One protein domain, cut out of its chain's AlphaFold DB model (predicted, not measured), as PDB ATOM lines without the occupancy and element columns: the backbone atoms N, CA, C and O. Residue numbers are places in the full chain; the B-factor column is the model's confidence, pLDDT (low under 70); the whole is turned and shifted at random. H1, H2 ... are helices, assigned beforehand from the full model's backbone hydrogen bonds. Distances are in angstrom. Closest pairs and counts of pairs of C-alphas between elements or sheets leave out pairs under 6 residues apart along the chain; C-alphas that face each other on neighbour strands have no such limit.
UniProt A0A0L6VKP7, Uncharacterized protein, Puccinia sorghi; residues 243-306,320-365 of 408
ATOM      1  N   LEU A 243      10.177  15.104  -8.759       47.78
ATOM      2  CA  LEU A 243      10.918  14.492  -7.645       47.78
ATOM      3  C   LEU A 243      11.962  15.426  -6.999       47.78
ATOM      4  O   LEU A 243      12.161  15.379  -5.786       47.78
ATOM      5  N   ALA A 244      12.601  16.311  -7.772       55.69
ATOM      6  CA  ALA A 244      13.535  17.302  -7.235       55.69
ATOM      7  C   ALA A 244      12.827  18.346  -6.351       55.69
ATOM      8  O   ALA A 244      13.447  18.885  -5.435       55.69
ATOM      9  N   HIS A 245      11.525  18.580  -6.565       54.94
ATOM     10  CA  HIS A 245      10.731  19.515  -5.763       54.94
ATOM     11  C   HIS A 245      10.402  19.006  -4.359       54.94
ATOM     12  O   HIS A 245      10.013  19.832  -3.540       54.94
ATOM     13  N   TYR A 246      10.614  17.716  -4.061       55.22
ATOM     14  CA  TYR A 246      10.402  17.116  -2.733       55.22
ATOM     15  C   TYR A 246      11.677  16.538  -2.094       55.22
ATOM     16  O   TYR A 246      11.758  16.424  -0.872       55.22
ATOM     17  N   ALA A 247      12.736  16.304  -2.878       56.59
ATOM     18  CA  ALA A 247      14.058  15.894  -2.387       56.59
ATOM     19  C   ALA A 247      14.779  16.942  -1.498       56.59
ATOM     20  O   ALA A 247      15.897  16.710  -1.042       56.59
ATOM     21  N   PHE A 248      14.165  18.105  -1.239       62.62
ATOM     22  CA  PHE A 248      14.724  19.157  -0.384       62.62
ATOM     23  C   PHE A 248      14.672  18.835   1.118       62.62
ATOM     24  O   PHE A 248      15.374  19.493   1.883       62.62
ATOM     25  N   LEU A 249      13.890  17.834   1.539       64.38
ATOM     26  CA  LEU A 249      13.779  17.374   2.930       64.38
ATOM     27  C   LEU A 249      14.957  16.474   3.355       64.38
ATOM     28  O   LEU A 249      14.759  15.433   3.980       64.38
ATOM     29  N   SER A 250      16.199  16.872   3.055       75.31
ATOM     30  CA  SER A 250      17.352  16.284   3.750       75.31
ATOM     31  C   SER A 250      17.240  16.581   5.248       75.31
ATOM     32  O   SER A 250      16.714  17.630   5.620       75.31
ATOM     33  N   LEU A 251      17.724  15.686   6.118       75.94
ATOM     34  CA  LEU A 251      17.508  15.779   7.571       75.94
ATOM     35  C   LEU A 251      17.830  17.179   8.133       75.94
ATOM     36  O   LEU A 251      16.992  17.798   8.784       75.94
ATOM     37  N   HIS A 252      18.992  17.728   7.774       74.88
ATOM     38  CA  HIS A 252      19.421  19.064   8.191       74.88
ATOM     39  C   HIS A 252      18.513  20.193   7.661       74.88
ATOM     40  O   HIS A 252      18.281  21.184   8.356       74.88
ATOM     41  N   ARG A 253      17.974  20.071   6.439       75.00
ATOM     42  CA  ARG A 253      17.017  21.046   5.889       75.00
ATOM     43  C   ARG A 253      15.648  20.918   6.542       75.00
ATOM     44  O   ARG A 253      15.028  21.939   6.808       75.00
ATOM     45  N   ARG A 254      15.197  19.696   6.841       81.62
ATOM     46  CA  ARG A 254      13.945  19.445   7.564       81.62
ATOM     47  C   ARG A 254      13.980  20.085   8.950       81.62
ATOM     48  O   ARG A 254      13.050  20.807   9.275       81.62
ATOM     49  N   VAL A 255      15.065  19.895   9.710       80.75
ATOM     50  CA  VAL A 255      15.260  20.546  11.020       80.75
ATOM     51  C   VAL A 255      15.226  22.069  10.882       80.75
ATOM     52  O   VAL A 255      14.440  22.711  11.567       80.75
ATOM     53  N   ALA A 256      15.996  22.645   9.952       79.38
ATOM     54  CA  ALA A 256      16.011  24.094   9.748       79.38
ATOM     55  C   ALA A 256      14.618  24.653   9.396       79.38
ATOM     56  O   ALA A 256      14.150  25.576  10.055       79.38
ATOM     57  N   ILE A 257      13.928  24.074   8.407       81.94
ATOM     58  CA  ILE A 257      12.584  24.516   8.000       81.94
ATOM     59  C   ILE A 257      11.583  24.335   9.152       81.94
ATOM     60  O   ILE A 257      10.766  25.221   9.367       81.94
ATOM     61  N   HIS A 258      11.668  23.246   9.921       87.06
ATOM     62  CA  HIS A 258      10.798  22.994  11.073       87.06
ATOM     63  C   HIS A 258      10.984  24.028  12.194       87.06
ATOM     64  O   HIS A 258      10.005  24.609  12.655       87.06
ATOM     65  N   SER A 259      12.227  24.307  12.604       84.56
ATOM     66  CA  SER A 259      12.522  25.317  13.630       84.56
ATOM     67  C   SER A 259      12.043  26.707  13.214       84.56
ATOM     68  O   SER A 259      11.441  27.423  14.009       84.56
ATOM     69  N   LEU A 260      12.257  27.070  11.947       83.25
ATOM     70  CA  LEU A 260      11.782  28.334  11.386       83.25
ATOM     71  C   LEU A 260      10.254  28.395  11.311       83.25
ATOM     72  O   LEU A 260       9.657  29.438  11.557       83.25
ATOM     73  N   TYR A 261       9.610  27.275  11.008       88.00
ATOM     74  CA  TYR A 261       8.163  27.172  10.961       88.00
ATOM     75  C   TYR A 261       7.509  27.337  12.339       88.00
ATOM     76  O   TYR A 261       6.568  28.121  12.463       88.00
ATOM     77  N   LEU A 262       8.045  26.698  13.382       89.94
ATOM     78  CA  LEU A 262       7.563  26.897  14.753       89.94
ATOM     79  C   LEU A 262       7.783  28.340  15.235       89.94
ATOM     80  O   LEU A 262       6.871  28.925  15.816       89.94
ATOM     81  N   LEU A 263       8.930  28.948  14.904       87.25
ATOM     82  CA  LEU A 263       9.194  30.374  15.141       87.25
ATOM     83  C   LEU A 263       8.116  31.275  14.512       87.25
ATOM     84  O   LEU A 263       7.633  32.208  15.150       87.25
ATOM     85  N   TYR A 264       7.706  31.002  13.273       85.56
ATOM     86  CA  TYR A 264       6.645  31.773  12.621       85.56
ATOM     87  C   TYR A 264       5.272  31.571  13.256       85.56
ATOM     88  O   TYR A 264       4.513  32.535  13.359       85.56
ATOM     89  N   VAL A 265       4.946  30.351  13.688       89.00
ATOM     90  CA  VAL A 265       3.705  30.075  14.421       89.00
ATOM     91  C   VAL A 265       3.680  30.849  15.736       89.00
ATOM     92  O   VAL A 265       2.681  31.502  16.029       89.00
ATOM     93  N   GLU A 266       4.790  30.881  16.473       90.44
ATOM     94  CA  GLU A 266       4.931  31.716  17.667       90.44
ATOM     95  C   GLU A 266       4.799  33.218  17.342       90.44
ATOM     96  O   GLU A 266       4.023  33.929  17.979       90.44
ATOM     97  N   MET A 267       5.478  33.728  16.312       86.94
ATOM     98  CA  MET A 267       5.330  35.132  15.907       86.94
ATOM     99  C   MET A 267       3.882  35.490  15.540       86.94
ATOM    100  O   MET A 267       3.378  36.540  15.943       86.94
ATOM    101  N   ILE A 268       3.187  34.624  14.796       85.94
ATOM    102  CA  ILE A 268       1.768  34.800  14.464       85.94
ATOM    103  C   ILE A 268       0.914  34.742  15.734       85.94
ATOM    104  O   ILE A 268      -0.004  35.552  15.873       85.94
ATOM    105  N   PHE A 269       1.239  33.855  16.680       85.19
ATOM    106  CA  PHE A 269       0.568  33.755  17.974       85.19
ATOM    107  C   PHE A 269       0.594  35.082  18.739       85.19
ATOM    108  O   PHE A 269      -0.439  35.471  19.286       85.19
ATOM    109  N   TRP A 270       1.743  35.769  18.750       84.75
ATOM    110  CA  TRP A 270       1.939  37.051  19.434       84.75
ATOM    111  C   TRP A 270       1.338  38.253  18.691       84.75
ATOM    112  O   TRP A 270       0.825  39.176  19.322       84.75
ATOM    113  N   ILE A 271       1.410  38.272  17.356       83.44
ATOM    114  CA  ILE A 271       0.952  39.411  16.540       83.44
ATOM    115  C   ILE A 271      -0.571  39.416  16.375       83.44
ATOM    116  O   ILE A 271      -1.182  40.489  16.331       83.44
ATOM    117  N   VAL A 272      -1.189  38.241  16.233       82.12
ATOM    118  CA  VAL A 272      -2.620  38.130  15.946       82.12
ATOM    119  C   VAL A 272      -3.428  38.112  17.248       82.12
ATOM    120  O   VAL A 272      -3.266  37.189  18.048       82.12
ATOM    121  N   PRO A 273      -4.347  39.077  17.465       74.94
ATOM    122  CA  PRO A 273      -5.194  39.095  18.648       74.94
ATOM    123  C   PRO A 273      -6.039  37.829  18.784       74.94
ATOM    124  O   PRO A 273      -6.547  37.281  17.805       74.94
ATOM    125  N   ARG A 274      -6.220  37.405  20.032       74.62
ATOM    126  CA  ARG A 274      -6.919  36.182  20.413       74.62
ATOM    127  C   ARG A 274      -8.208  36.485  21.156       74.62
ATOM    128  O   ARG A 274      -8.300  37.477  21.877       74.62
ATOM    129  N   GLU A 275      -9.174  35.585  21.031       79.38
ATOM    130  CA  GLU A 275     -10.294  35.539  21.966       79.38
ATOM    131  C   GLU A 275      -9.787  35.087  23.343       79.38
ATOM    132  O   GLU A 275      -8.895  34.237  23.439       79.38
ATOM    133  N   ALA A 276     -10.340  35.668  24.409       71.19
ATOM    134  CA  ALA A 276      -9.791  35.569  25.766       71.19
ATOM    135  C   ALA A 276      -9.750  34.138  26.341       71.19
ATOM    136  O   ALA A 276      -8.977  33.878  27.258       71.19
ATOM    137  N   ASN A 277     -10.534  33.215  25.775       69.62
ATOM    138  CA  ASN A 277     -10.649  31.818  26.208       69.62
ATOM    139  C   ASN A 277      -9.962  30.835  25.235       69.62
ATOM    140  O   ASN A 277     -10.322  29.660  25.188       69.62
ATOM    141  N   SER A 278      -9.054  31.313  24.378       72.19
ATOM    142  CA  SER A 278      -8.523  30.522  23.259       72.19
ATOM    143  C   SER A 278      -7.269  29.695  23.580       72.19
ATOM    144  O   SER A 278      -6.610  29.851  24.605       72.19
ATOM    145  N   VAL A 279      -6.965  28.796  22.640       84.69
ATOM    146  CA  VAL A 279      -5.849  27.840  22.605       84.69
ATOM    147  C   VAL A 279      -4.507  28.458  23.045       84.69
ATOM    148  O   VAL A 279      -4.116  29.530  22.571       84.69
ATOM    149  N   THR A 280      -3.784  27.754  23.929       91.31
ATOM    150  CA  THR A 280      -2.476  28.182  24.468       91.31
ATOM    151  C   THR A 280      -1.346  28.074  23.435       91.31
ATOM    152  O   THR A 280      -1.472  27.342  22.452       91.31
ATOM    153  N   LEU A 281      -0.215  28.760  23.662       89.81
ATOM    154  CA  LEU A 281       0.943  28.720  22.750       89.81
ATOM    155  C   LEU A 281       1.509  27.307  22.607       89.81
ATOM    156  O   LEU A 281       1.749  26.862  21.491       89.81
ATOM    157  N   ALA A 282       1.642  26.577  23.716       91.62
ATOM    158  CA  ALA A 282       2.097  25.189  23.694       91.62
ATOM    159  C   ALA A 282       1.165  24.301  22.851       91.62
ATOM    160  O   ALA A 282       1.628  23.511  22.032       91.62
ATOM    161  N   THR A 283      -0.153  24.473  22.993       92.94
ATOM    162  CA  THR A 283      -1.132  23.723  22.199       92.94
ATOM    163  C   THR A 283      -1.036  24.065  20.706       92.94
ATOM    164  O   THR A 283      -1.102  23.160  19.880       92.94
ATOM    165  N   GLU A 284      -0.824  25.332  20.330       91.12
ATOM    166  CA  GLU A 284      -0.646  25.695  18.916       91.12
ATOM    167  C   GLU A 284       0.671  25.237  18.311       91.12
ATOM    168  O   GLU A 284       0.675  24.818  17.157       91.12
ATOM    169  N   LEU A 285       1.770  25.285  19.065       92.38
ATOM    170  CA  LEU A 285       3.061  24.773  18.608       92.38
ATOM    171  C   LEU A 285       3.018  23.249  18.419       92.38
ATOM    172  O   LEU A 285       3.592  22.748  17.454       92.38
ATOM    173  N   ASN A 286       2.268  22.522  19.253       93.81
ATOM    174  CA  ASN A 286       2.018  21.092  19.056       93.81
ATOM    175  C   ASN A 286       1.172  20.827  17.798       93.81
ATOM    176  O   ASN A 286       1.585  20.049  16.941       93.81
ATOM    177  N   LEU A 287       0.044  21.530  17.625       91.62
ATOM    178  CA  LEU A 287      -0.784  21.433  16.411       91.62
ATOM    179  C   LEU A 287      -0.001  21.801  15.140       91.62
ATOM    180  O   LEU A 287      -0.167  21.190  14.083       91.62
ATOM    181  N   ALA A 288       0.892  22.786  15.243       91.81
ATOM    182  CA  ALA A 288       1.808  23.159  14.184       91.81
ATOM    183  C   ALA A 288       2.803  22.041  13.869       91.81
ATOM    184  O   ALA A 288       2.955  21.691  12.697       91.81
ATOM    185  N   HIS A 289       3.460  21.474  14.880       92.81
ATOM    186  CA  HIS A 289       4.379  20.351  14.721       92.81
ATOM    187  C   HIS A 289       3.695  19.154  14.039       92.81
ATOM    188  O   HIS A 289       4.205  18.636  13.045       92.81
ATOM    189  N   GLU A 290       2.494  18.776  14.482       91.50
ATOM    190  CA  GLU A 290       1.697  17.711  13.860       91.50
ATOM    191  C   GLU A 290       1.350  18.010  12.395       91.50
ATOM    192  O   GLU A 290       1.465  17.131  11.535       91.50
ATOM    193  N   ALA A 291       0.959  19.250  12.086       89.56
ATOM    194  CA  ALA A 291       0.682  19.691  10.722       89.56
ATOM    195  C   ALA A 291       1.933  19.610   9.825       89.56
ATOM    196  O   ALA A 291       1.858  19.119   8.695       89.56
ATOM    197  N   PHE A 292       3.096  20.014  10.344       90.12
ATOM    198  CA  PHE A 292       4.380  19.911   9.649       90.12
ATOM    199  C   PHE A 292       4.789  18.455   9.397       90.12
ATOM    200  O   PHE A 292       5.225  18.115   8.294       90.12
ATOM    201  N   GLU A 293       4.622  17.586  10.393       89.38
ATOM    202  CA  GLU A 293       4.898  16.155  10.280       89.38
ATOM    203  C   GLU A 293       3.974  15.469   9.271       89.38
ATOM    204  O   GLU A 293       4.452  14.689   8.445       89.38
ATOM    205  N   ARG A 294       2.671  15.785   9.280       85.81
ATOM    206  CA  ARG A 294       1.692  15.264   8.312       85.81
ATOM    207  C   ARG A 294       2.080  15.641   6.883       85.81
ATOM    208  O   ARG A 294       2.211  14.763   6.030       85.81
ATOM    209  N   LEU A 295       2.362  16.923   6.641       85.38
ATOM    210  CA  LEU A 295       2.735  17.417   5.314       85.38
ATOM    211  C   LEU A 295       4.096  16.868   4.845       85.38
ATOM    212  O   LEU A 295       4.245  16.485   3.684       85.38
ATOM    213  N   SER A 296       5.067  16.741   5.760       86.12
ATOM    214  CA  SER A 296       6.367  16.108   5.491       86.12
ATOM    215  C   SER A 296       6.213  14.637   5.093       86.12
ATOM    216  O   SER A 296       6.831  14.194   4.123       86.12
ATOM    217  N   LYS A 297       5.369  13.877   5.806       85.50
ATOM    218  CA  LYS A 297       5.080  12.465   5.506       85.50
ATOM    219  C   LYS A 297       4.379  12.311   4.156       85.50
ATOM    220  O   LYS A 297       4.792  11.460   3.373       85.50
ATOM    221  N   ALA A 298       3.390  13.147   3.836       82.62
ATOM    222  CA  ALA A 298       2.724  13.138   2.529       82.62
ATOM    223  C   ALA A 298       3.709  13.440   1.376       82.62
ATOM    224  O   ALA A 298       3.783  12.694   0.397       82.62
ATOM    225  N   ALA A 299       4.565  14.457   1.531       82.81
ATOM    226  CA  ALA A 299       5.622  14.766   0.566       82.81
ATOM    227  C   ALA A 299       6.621  13.603   0.374       82.81
ATOM    228  O   ALA A 299       7.031  13.314  -0.752       82.81
ATOM    229  N   GLN A 300       6.984  12.895   1.451       83.31
ATOM    230  CA  GLN A 300       7.844  11.706   1.391       83.31
ATOM    231  C   GLN A 300       7.154  10.510   0.715       83.31
ATOM    232  O   GLN A 300       7.767   9.890  -0.155       83.31
ATOM    233  N   LYS A 301       5.881  10.219   1.042       83.00
ATOM    234  CA  LYS A 301       5.069   9.177   0.377       83.00
ATOM    235  C   LYS A 301       5.070   9.381  -1.146       83.00
ATOM    236  O   LYS A 301       5.385   8.453  -1.889       83.00
ATOM    237  N   ARG A 302       4.823  10.612  -1.610       77.00
ATOM    238  CA  ARG A 302       4.861  10.995  -3.039       77.00
ATOM    239  C   ARG A 302       6.236  10.846  -3.680       77.00
ATOM    240  O   ARG A 302       6.344  10.386  -4.812       77.00
ATOM    241  N   ALA A 303       7.297  11.236  -2.973       79.19
ATOM    242  CA  ALA A 303       8.661  11.065  -3.465       79.19
ATOM    243  C   ALA A 303       9.048   9.577  -3.600       79.19
ATOM    244  O   ALA A 303       9.870   9.228  -4.452       79.19
ATOM    245  N   ALA A 304       8.440   8.705  -2.788       81.38
ATOM    246  CA  ALA A 304       8.628   7.259  -2.819       81.38
ATOM    247  C   ALA A 304       7.745   6.529  -3.854       81.38
ATOM    248  O   ALA A 304       8.198   5.524  -4.400       81.38
ATOM    249  N   SER A 305       6.540   7.021  -4.189       79.12
ATOM    250  CA  SER A 305       5.597   6.397  -5.151       79.12
ATOM    251  C   SER A 305       6.005   6.571  -6.629       79.12
ATOM    252  O   SER A 305       5.201   6.885  -7.508       79.12
ATOM    253  N   LYS A 306       7.299   6.395  -6.894       64.44
ATOM    254  CA  LYS A 306       8.061   6.814  -8.076       64.44
ATOM    255  C   LYS A 306       7.613   6.198  -9.407       64.44
ATOM    256  O   LYS A 306       7.880   6.785 -10.454       64.44
ATOM    257  N   LEU A 320      -7.808  12.986   6.471       61.03
ATOM    258  CA  LEU A 320      -6.998  14.202   6.641       61.03
ATOM    259  C   LEU A 320      -5.712  14.230   5.781       61.03
ATOM    260  O   LEU A 320      -5.127  15.296   5.583       61.03
ATOM    261  N   ASP A 321      -5.279  13.077   5.259       65.88
ATOM    262  CA  ASP A 321      -4.171  12.974   4.307       65.88
ATOM    263  C   ASP A 321      -4.563  13.508   2.906       65.88
ATOM    264  O   ASP A 321      -3.712  14.117   2.258       65.88
ATOM    265  N   GLU A 322      -5.832  13.405   2.464       73.44
ATOM    266  CA  GLU A 322      -6.296  13.981   1.181       73.44
ATOM    267  C   GLU A 322      -6.179  15.512   1.147       73.44
ATOM    268  O   GLU A 322      -5.877  16.086   0.101       73.44
ATOM    269  N   GLU A 323      -6.411  16.201   2.270       72.00
ATOM    270  CA  GLU A 323      -6.311  17.665   2.345       72.00
ATOM    271  C   GLU A 323      -4.851  18.125   2.228       72.00
ATOM    272  O   GLU A 323      -4.532  19.033   1.451       72.00
ATOM    273  N   ALA A 324      -3.944  17.443   2.939       70.31
ATOM    274  CA  ALA A 324      -2.505  17.644   2.805       70.31
ATOM    275  C   ALA A 324      -2.036  17.359   1.368       70.31
ATOM    276  O   ALA A 324      -1.275  18.141   0.796       70.31
ATOM    277  N   ASP A 325      -2.541  16.292   0.746       71.75
ATOM    278  CA  ASP A 325      -2.257  15.953  -0.644       71.75
ATOM    279  C   ASP A 325      -2.832  16.974  -1.647       71.75
ATOM    280  O   ASP A 325      -2.161  17.338  -2.621       71.75
ATOM    281  N   GLY A 326      -4.037  17.490  -1.413       77.75
ATOM    282  CA  GLY A 326      -4.664  18.533  -2.226       77.75
ATOM    283  C   GLY A 326      -3.870  19.838  -2.195       77.75
ATOM    284  O   GLY A 326      -3.595  20.426  -3.246       77.75
ATOM    285  N   LEU A 327      -3.415  20.252  -1.010       69.50
ATOM    286  CA  LEU A 327      -2.567  21.433  -0.851       69.50
ATOM    287  C   LEU A 327      -1.172  21.218  -1.455       69.50
ATOM    288  O   LEU A 327      -0.702  22.093  -2.182       69.50
ATOM    289  N   LEU A 328      -0.550  20.042  -1.290       71.50
ATOM    290  CA  LEU A 328       0.706  19.700  -1.976       71.50
ATOM    291  C   LEU A 328       0.574  19.702  -3.510       71.50
ATOM    292  O   LEU A 328       1.530  20.085  -4.184       71.50
ATOM    293  N   ASN A 329      -0.581  19.316  -4.066       73.81
ATOM    294  CA  ASN A 329      -0.860  19.395  -5.505       73.81
ATOM    295  C   ASN A 329      -0.993  20.846  -5.981       73.81
ATOM    296  O   ASN A 329      -0.264  21.257  -6.882       73.81
ATOM    297  N   GLN A 330      -1.844  21.647  -5.333       72.06
ATOM    298  CA  GLN A 330      -2.011  23.070  -5.664       72.06
ATOM    299  C   GLN A 330      -0.673  23.831  -5.585       72.06
ATOM    300  O   GLN A 330      -0.400  24.757  -6.348       72.06
ATOM    301  N   VAL A 331       0.182  23.434  -4.649       66.25
ATOM    302  CA  VAL A 331       1.533  23.958  -4.464       66.25
ATOM    303  C   VAL A 331       2.499  23.499  -5.547       66.25
ATOM    304  O   VAL A 331       3.293  24.313  -6.011       66.25
ATOM    305  N   ALA A 332       2.447  22.233  -5.969       66.50
ATOM    306  CA  ALA A 332       3.240  21.751  -7.096       66.50
ATOM    307  C   ALA A 332       2.908  22.541  -8.370       66.50
ATOM    308  O   ALA A 332       3.821  22.999  -9.051       66.50
ATOM    309  N   GLU A 333       1.622  22.795  -8.627       70.88
ATOM    310  CA  GLU A 333       1.148  23.633  -9.737       70.88
ATOM    311  C   GLU A 333       1.626  25.094  -9.613       70.88
ATOM    312  O   GLU A 333       2.164  25.655 -10.572       70.88
ATOM    313  N   LYS A 334       1.498  25.708  -8.421       66.50
ATOM    314  CA  LYS A 334       2.029  27.057  -8.130       66.50
ATOM    315  C   LYS A 334       3.542  27.135  -8.391       66.50
ATOM    316  O   LYS A 334       4.005  28.094  -9.009       66.50
ATOM    317  N   LEU A 335       4.305  26.134  -7.943       62.00
ATOM    318  CA  LEU A 335       5.761  26.070  -8.099       62.00
ATOM    319  C   LEU A 335       6.177  25.802  -9.550       62.00
ATOM    320  O   LEU A 335       7.091  26.473 -10.025       62.00
ATOM    321  N   GLU A 336       5.511  24.902 -10.287       65.94
ATOM    322  CA  GLU A 336       5.809  24.667 -11.710       65.94
ATOM    323  C   GLU A 336       5.690  25.960 -12.540       65.94
ATOM    324  O   GLU A 336       6.505  26.193 -13.434       65.94
ATOM    325  N   GLY A 337       4.761  26.857 -12.185       66.12
ATOM    326  CA  GLY A 337       4.646  28.190 -12.786       66.12
ATOM    327  C   GLY A 337       5.754  29.193 -12.412       66.12
ATOM    328  O   GLY A 337       5.978  30.148 -13.155       66.12
ATOM    329  N   GLN A 338       6.461  29.004 -11.292       57.47
ATOM    330  CA  GLN A 338       7.426  29.974 -10.736       57.47
ATOM    331  C   GLN A 338       8.906  29.671 -11.043       57.47
ATOM    332  O   GLN A 338       9.744  30.572 -10.970       57.47
ATOM    333  N   ILE A 339       9.247  28.444 -11.455       53.78
ATOM    334  CA  ILE A 339      10.635  27.992 -11.727       53.78
ATOM    335  C   ILE A 339      11.356  28.820 -12.816       53.78
ATOM    336  O   ILE A 339      12.579  28.762 -12.950       53.78
ATOM    337  N   ALA A 340      10.631  29.631 -13.589       54.03
ATOM    338  CA  ALA A 340      11.144  30.364 -14.743       54.03
ATOM    339  C   ALA A 340      12.185  31.477 -14.455       54.03
ATOM    340  O   ALA A 340      12.683  32.056 -15.422       54.03
ATOM    341  N   GLY A 341      12.550  31.800 -13.199       52.53
ATOM    342  CA  GLY A 341      13.487  32.917 -12.955       52.53
ATOM    343  C   GLY A 341      14.275  33.037 -11.639       52.53
ATOM    344  O   GLY A 341      15.309  33.709 -11.652       52.53
ATOM    345  N   HIS A 342      13.873  32.440 -10.507       51.78
ATOM    346  CA  HIS A 342      14.478  32.767  -9.196       51.78
ATOM    347  C   HIS A 342      14.902  31.540  -8.368       51.78
ATOM    348  O   HIS A 342      14.100  30.928  -7.677       51.78
ATOM    349  N   ARG A 343      16.207  31.218  -8.381       51.44
ATOM    350  CA  ARG A 343      16.764  30.028  -7.696       51.44
ATOM    351  C   ARG A 343      16.969  30.171  -6.184       51.44
ATOM    352  O   ARG A 343      17.028  29.162  -5.492       51.44
ATOM    353  N   ASN A 344      17.100  31.393  -5.664       47.47
ATOM    354  CA  ASN A 344      17.448  31.611  -4.251       47.47
ATOM    355  C   ASN A 344      16.223  31.700  -3.320       47.47
ATOM    356  O   ASN A 344      16.391  31.657  -2.105       47.47
ATOM    357  N   ILE A 345      15.008  31.797  -3.874       57.34
ATOM    358  CA  ILE A 345      13.760  31.956  -3.107       57.34
ATOM    359  C   ILE A 345      13.083  30.593  -2.838       57.34
ATOM    360  O   ILE A 345      12.323  30.466  -1.886       57.34
ATOM    361  N   GLU A 346      13.463  29.518  -3.547       63.91
ATOM    362  CA  GLU A 346      12.793  28.204  -3.456       63.91
ATOM    363  C   GLU A 346      12.622  27.639  -2.031       63.91
ATOM    364  O   GLU A 346      11.662  26.918  -1.766       63.91
ATOM    365  N   THR A 347      13.558  27.896  -1.111       65.19
ATOM    366  CA  THR A 347      13.442  27.412   0.281       65.19
ATOM    367  C   THR A 347      12.359  28.170   1.049       65.19
ATOM    368  O   THR A 347      11.655  27.573   1.858       65.19
ATOM    369  N   PHE A 348      12.198  29.463   0.764       68.94
ATOM    370  CA  PHE A 348      11.182  30.330   1.352       68.94
ATOM    371  C   PHE A 348       9.791  30.032   0.813       68.94
ATOM    372  O   PHE A 348       8.865  29.877   1.604       68.94
ATOM    373  N   ASP A 349       9.659  29.887  -0.508       72.38
ATOM    374  CA  ASP A 349       8.392  29.497  -1.132       72.38
ATOM    375  C   ASP A 349       7.914  28.163  -0.552       72.38
ATOM    376  O   ASP A 349       6.746  28.016  -0.197       72.38
ATOM    377  N   ARG A 350       8.844  27.212  -0.359       75.31
ATOM    378  CA  ARG A 350       8.548  25.920   0.267       75.31
ATOM    379  C   ARG A 350       8.194  26.027   1.745       75.31
ATOM    380  O   ARG A 350       7.274  25.352   2.189       75.31
ATOM    381  N   PHE A 351       8.901  26.857   2.507       80.75
ATOM    382  CA  PHE A 351       8.557  27.119   3.900       80.75
ATOM    383  C   PHE A 351       7.128  27.689   4.020       80.75
ATOM    384  O   PHE A 351       6.337  27.213   4.836       80.75
ATOM    385  N   TRP A 352       6.763  28.631   3.146       82.38
ATOM    386  CA  TRP A 352       5.452  29.275   3.170       82.38
ATOM    387  C   TRP A 352       4.288  28.303   2.918       82.38
ATOM    388  O   TRP A 352       3.190  28.553   3.404       82.38
ATOM    389  N   ILE A 353       4.527  27.160   2.256       81.75
ATOM    390  CA  ILE A 353       3.537  26.074   2.126       81.75
ATOM    391  C   ILE A 353       3.103  25.546   3.496       81.75
ATOM    392  O   ILE A 353       1.910  25.416   3.752       81.75
ATOM    393  N   TYR A 354       4.067  25.206   4.360       84.88
ATOM    394  CA  TYR A 354       3.784  24.621   5.673       84.88
ATOM    395  C   TYR A 354       2.988  25.606   6.530       84.88
ATOM    396  O   TYR A 354       2.071  25.210   7.246       84.88
ATOM    397  N   LEU A 355       3.304  26.898   6.401       85.94
ATOM    398  CA  LEU A 355       2.592  27.958   7.093       85.94
ATOM    399  C   LEU A 355       1.182  28.185   6.527       85.94
ATOM    400  O   LEU A 355       0.248  28.276   7.316       85.94
ATOM    401  N   GLU A 356       0.997  28.229   5.199       83.69
ATOM    402  CA  GLU A 356      -0.336  28.297   4.567       83.69
ATOM    403  C   GLU A 356      -1.196  27.086   4.990       83.69
ATOM    404  O   GLU A 356      -2.295  27.282   5.504       83.69
ATOM    405  N   PHE A 357      -0.654  25.861   4.934       84.44
ATOM    406  CA  PHE A 357      -1.323  24.636   5.399       84.44
ATOM    407  C   PHE A 357      -1.780  24.725   6.864       84.44
ATOM    408  O   PHE A 357      -2.924  24.400   7.183       84.44
ATOM    409  N   TRP A 358      -0.915  25.187   7.774       88.56
ATOM    410  CA  TRP A 358      -1.269  25.341   9.187       88.56
ATOM    411  C   TRP A 358      -2.288  26.458   9.437       88.56
ATOM    412  O   TRP A 358      -3.206  26.271  10.238       88.56
ATOM    413  N   MET A 359      -2.159  27.597   8.748       85.56
ATOM    414  CA  MET A 359      -3.102  28.714   8.871       85.56
ATOM    415  C   MET A 359      -4.512  28.306   8.433       85.56
ATOM    416  O   MET A 359      -5.478  28.650   9.117       85.56
ATOM    417  N   ASP A 360      -4.628  27.547   7.341       82.50
ATOM    418  CA  ASP A 360      -5.913  27.077   6.819       82.50
ATOM    419  C   ASP A 360      -6.547  25.996   7.715       82.50
ATOM    420  O   ASP A 360      -7.744  26.067   7.998       82.50
ATOM    421  N   THR A 361      -5.749  25.047   8.225       83.25
ATOM    422  CA  THR A 361      -6.240  23.914   9.039       83.25
ATOM    423  C   THR A 361      -6.503  24.264  10.508       83.25
ATOM    424  O   THR A 361      -7.552  23.919  11.046       83.25
ATOM    425  N   ASN A 362      -5.573  24.952  11.178       84.50
ATOM    426  CA  ASN A 362      -5.606  25.170  12.633       84.50
ATOM    427  C   ASN A 362      -6.057  26.581  13.033       84.50
ATOM    428  O   ASN A 362      -6.459  26.808  14.175       84.50
ATOM    429  N   ARG A 363      -6.004  27.544  12.105       80.75
ATOM    430  CA  ARG A 363      -6.388  28.946  12.328       80.75
ATOM    431  C   ARG A 363      -7.475  29.460  11.348       80.75
ATOM    432  O   ARG A 363      -7.418  30.632  10.949       80.75
ATOM    433  N   PRO A 364      -8.517  28.663  11.006       72.19
ATOM    434  CA  PRO A 364      -9.521  29.029  10.005       72.19
ATOM    435  C   PRO A 364     -10.370  30.226  10.456       72.19
ATOM    436  O   PRO A 364     -11.313  30.095  11.231       72.19
ATOM    437  N   GLY A 365     -10.069  31.411   9.928       69.81
ATOM    438  CA  GLY A 365     -10.818  32.638  10.222       69.81
ATOM    439  C   GLY A 365      -9.957  33.887  10.111       69.81
ATOM    440  O   GLY A 365     -10.219  34.729   9.260       69.81
TER     441      GLY A 365
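AT A GLANCE: This is residues 243 to 306 and 320 to 365 of the 408 residues of an uncharacterized protein of Puccinia sorghi (UniProt A0A0L6VKP7). Two long helices, H1 and H2, form a splayed hairpin, and H4 packs across both of them, while H3 crosses the other part of H2 at its residues 294 to 299. The connection from H1 to H2 sticks out at one end of the long axis with residues 271 to 278, of which 271 belongs to H1, and residues 339 to 345 stick out between H3 and H4. The printed part has 110 residues with four named helices in the order H1, H2, H3, H4 and no named strand; its class is all helix. It is compact, with a radius of gyration of the C-alphas of 14.6 A, yet elongated in outline, spanning 46 by 29 by 27 A.

HOW THE PARTS SIT: H2, residues 281 to 304, is one of two hubs, touching three other helices. With its residues 281 to 292 alone it touches H1, residues 251 to 271; their closest C-alphas, of Leu 262 and Leu 285, are 6.3 A apart. The two form a helical hairpin, running opposite ways at a tilt of 36 degrees, only just steep. The other hub is H4, residues 346 to 362, which touches H2 opposite ways at a steep tilt of 58 degrees, the closest C-alphas being those of Ala 291 and Trp 358, 6.2 A apart. H4 touches H1 the same way at a steep tilt of 51 degrees, closest at the C-alphas of Ile 257 and Phe 351, 6.3 A apart. H3, residues 320 to 338, touches residues 294 to 299 of H2 the same way at a tilt of 70.0 degrees, steep but only just short of about perpendicular; the closest C-alphas, of Leu 295 and Ala 324, are 5.8 A apart. H3 and H4 form a second helical hairpin but only just touch, with 3 pairs of C-alphas within 8 A; the closest, of Leu 327 and Phe 357, are 7.1 A apart. They run opposite ways at a shallow tilt of 34 degrees, only just short of steep. H1 and H3 are apart. Helix packing is mostly crossed, with one of five touching pairs at a shallow tilt. Every O i to N i+4 pair is within hydrogen-bond range in H1 and H2; in H3 14 of 15 are, and in H4 12 of 13.

IN THESE COORDINATES: H2 measures 34.3 A from first to last C-alpha, beginning at C-alpha 281, (0.943, 28.720, 22.750). H1 measures 30.2 A, beginning at C-alpha 251, (17.508, 15.779, 7.571). H3 measures 27.5 A and H4 24.6 A, the latter ending at C-alpha 362, (-5.606, 25.170, 12.633).

THE WHOLE: The two farthest C-alphas, of Ala 276 and Lys 306, are 47.9 A apart. Residues 307 to 319 are not printed, and C-alphas 306 and 320 are 22.3 A apart across this cut, which falls in the link from H2 to H3. The links H1 to H2 and H3 to H4 are short. Mean pLDDT of the printed part is 76.6; 30 residues are under 70, among them 243 to 249 and 334 to 348.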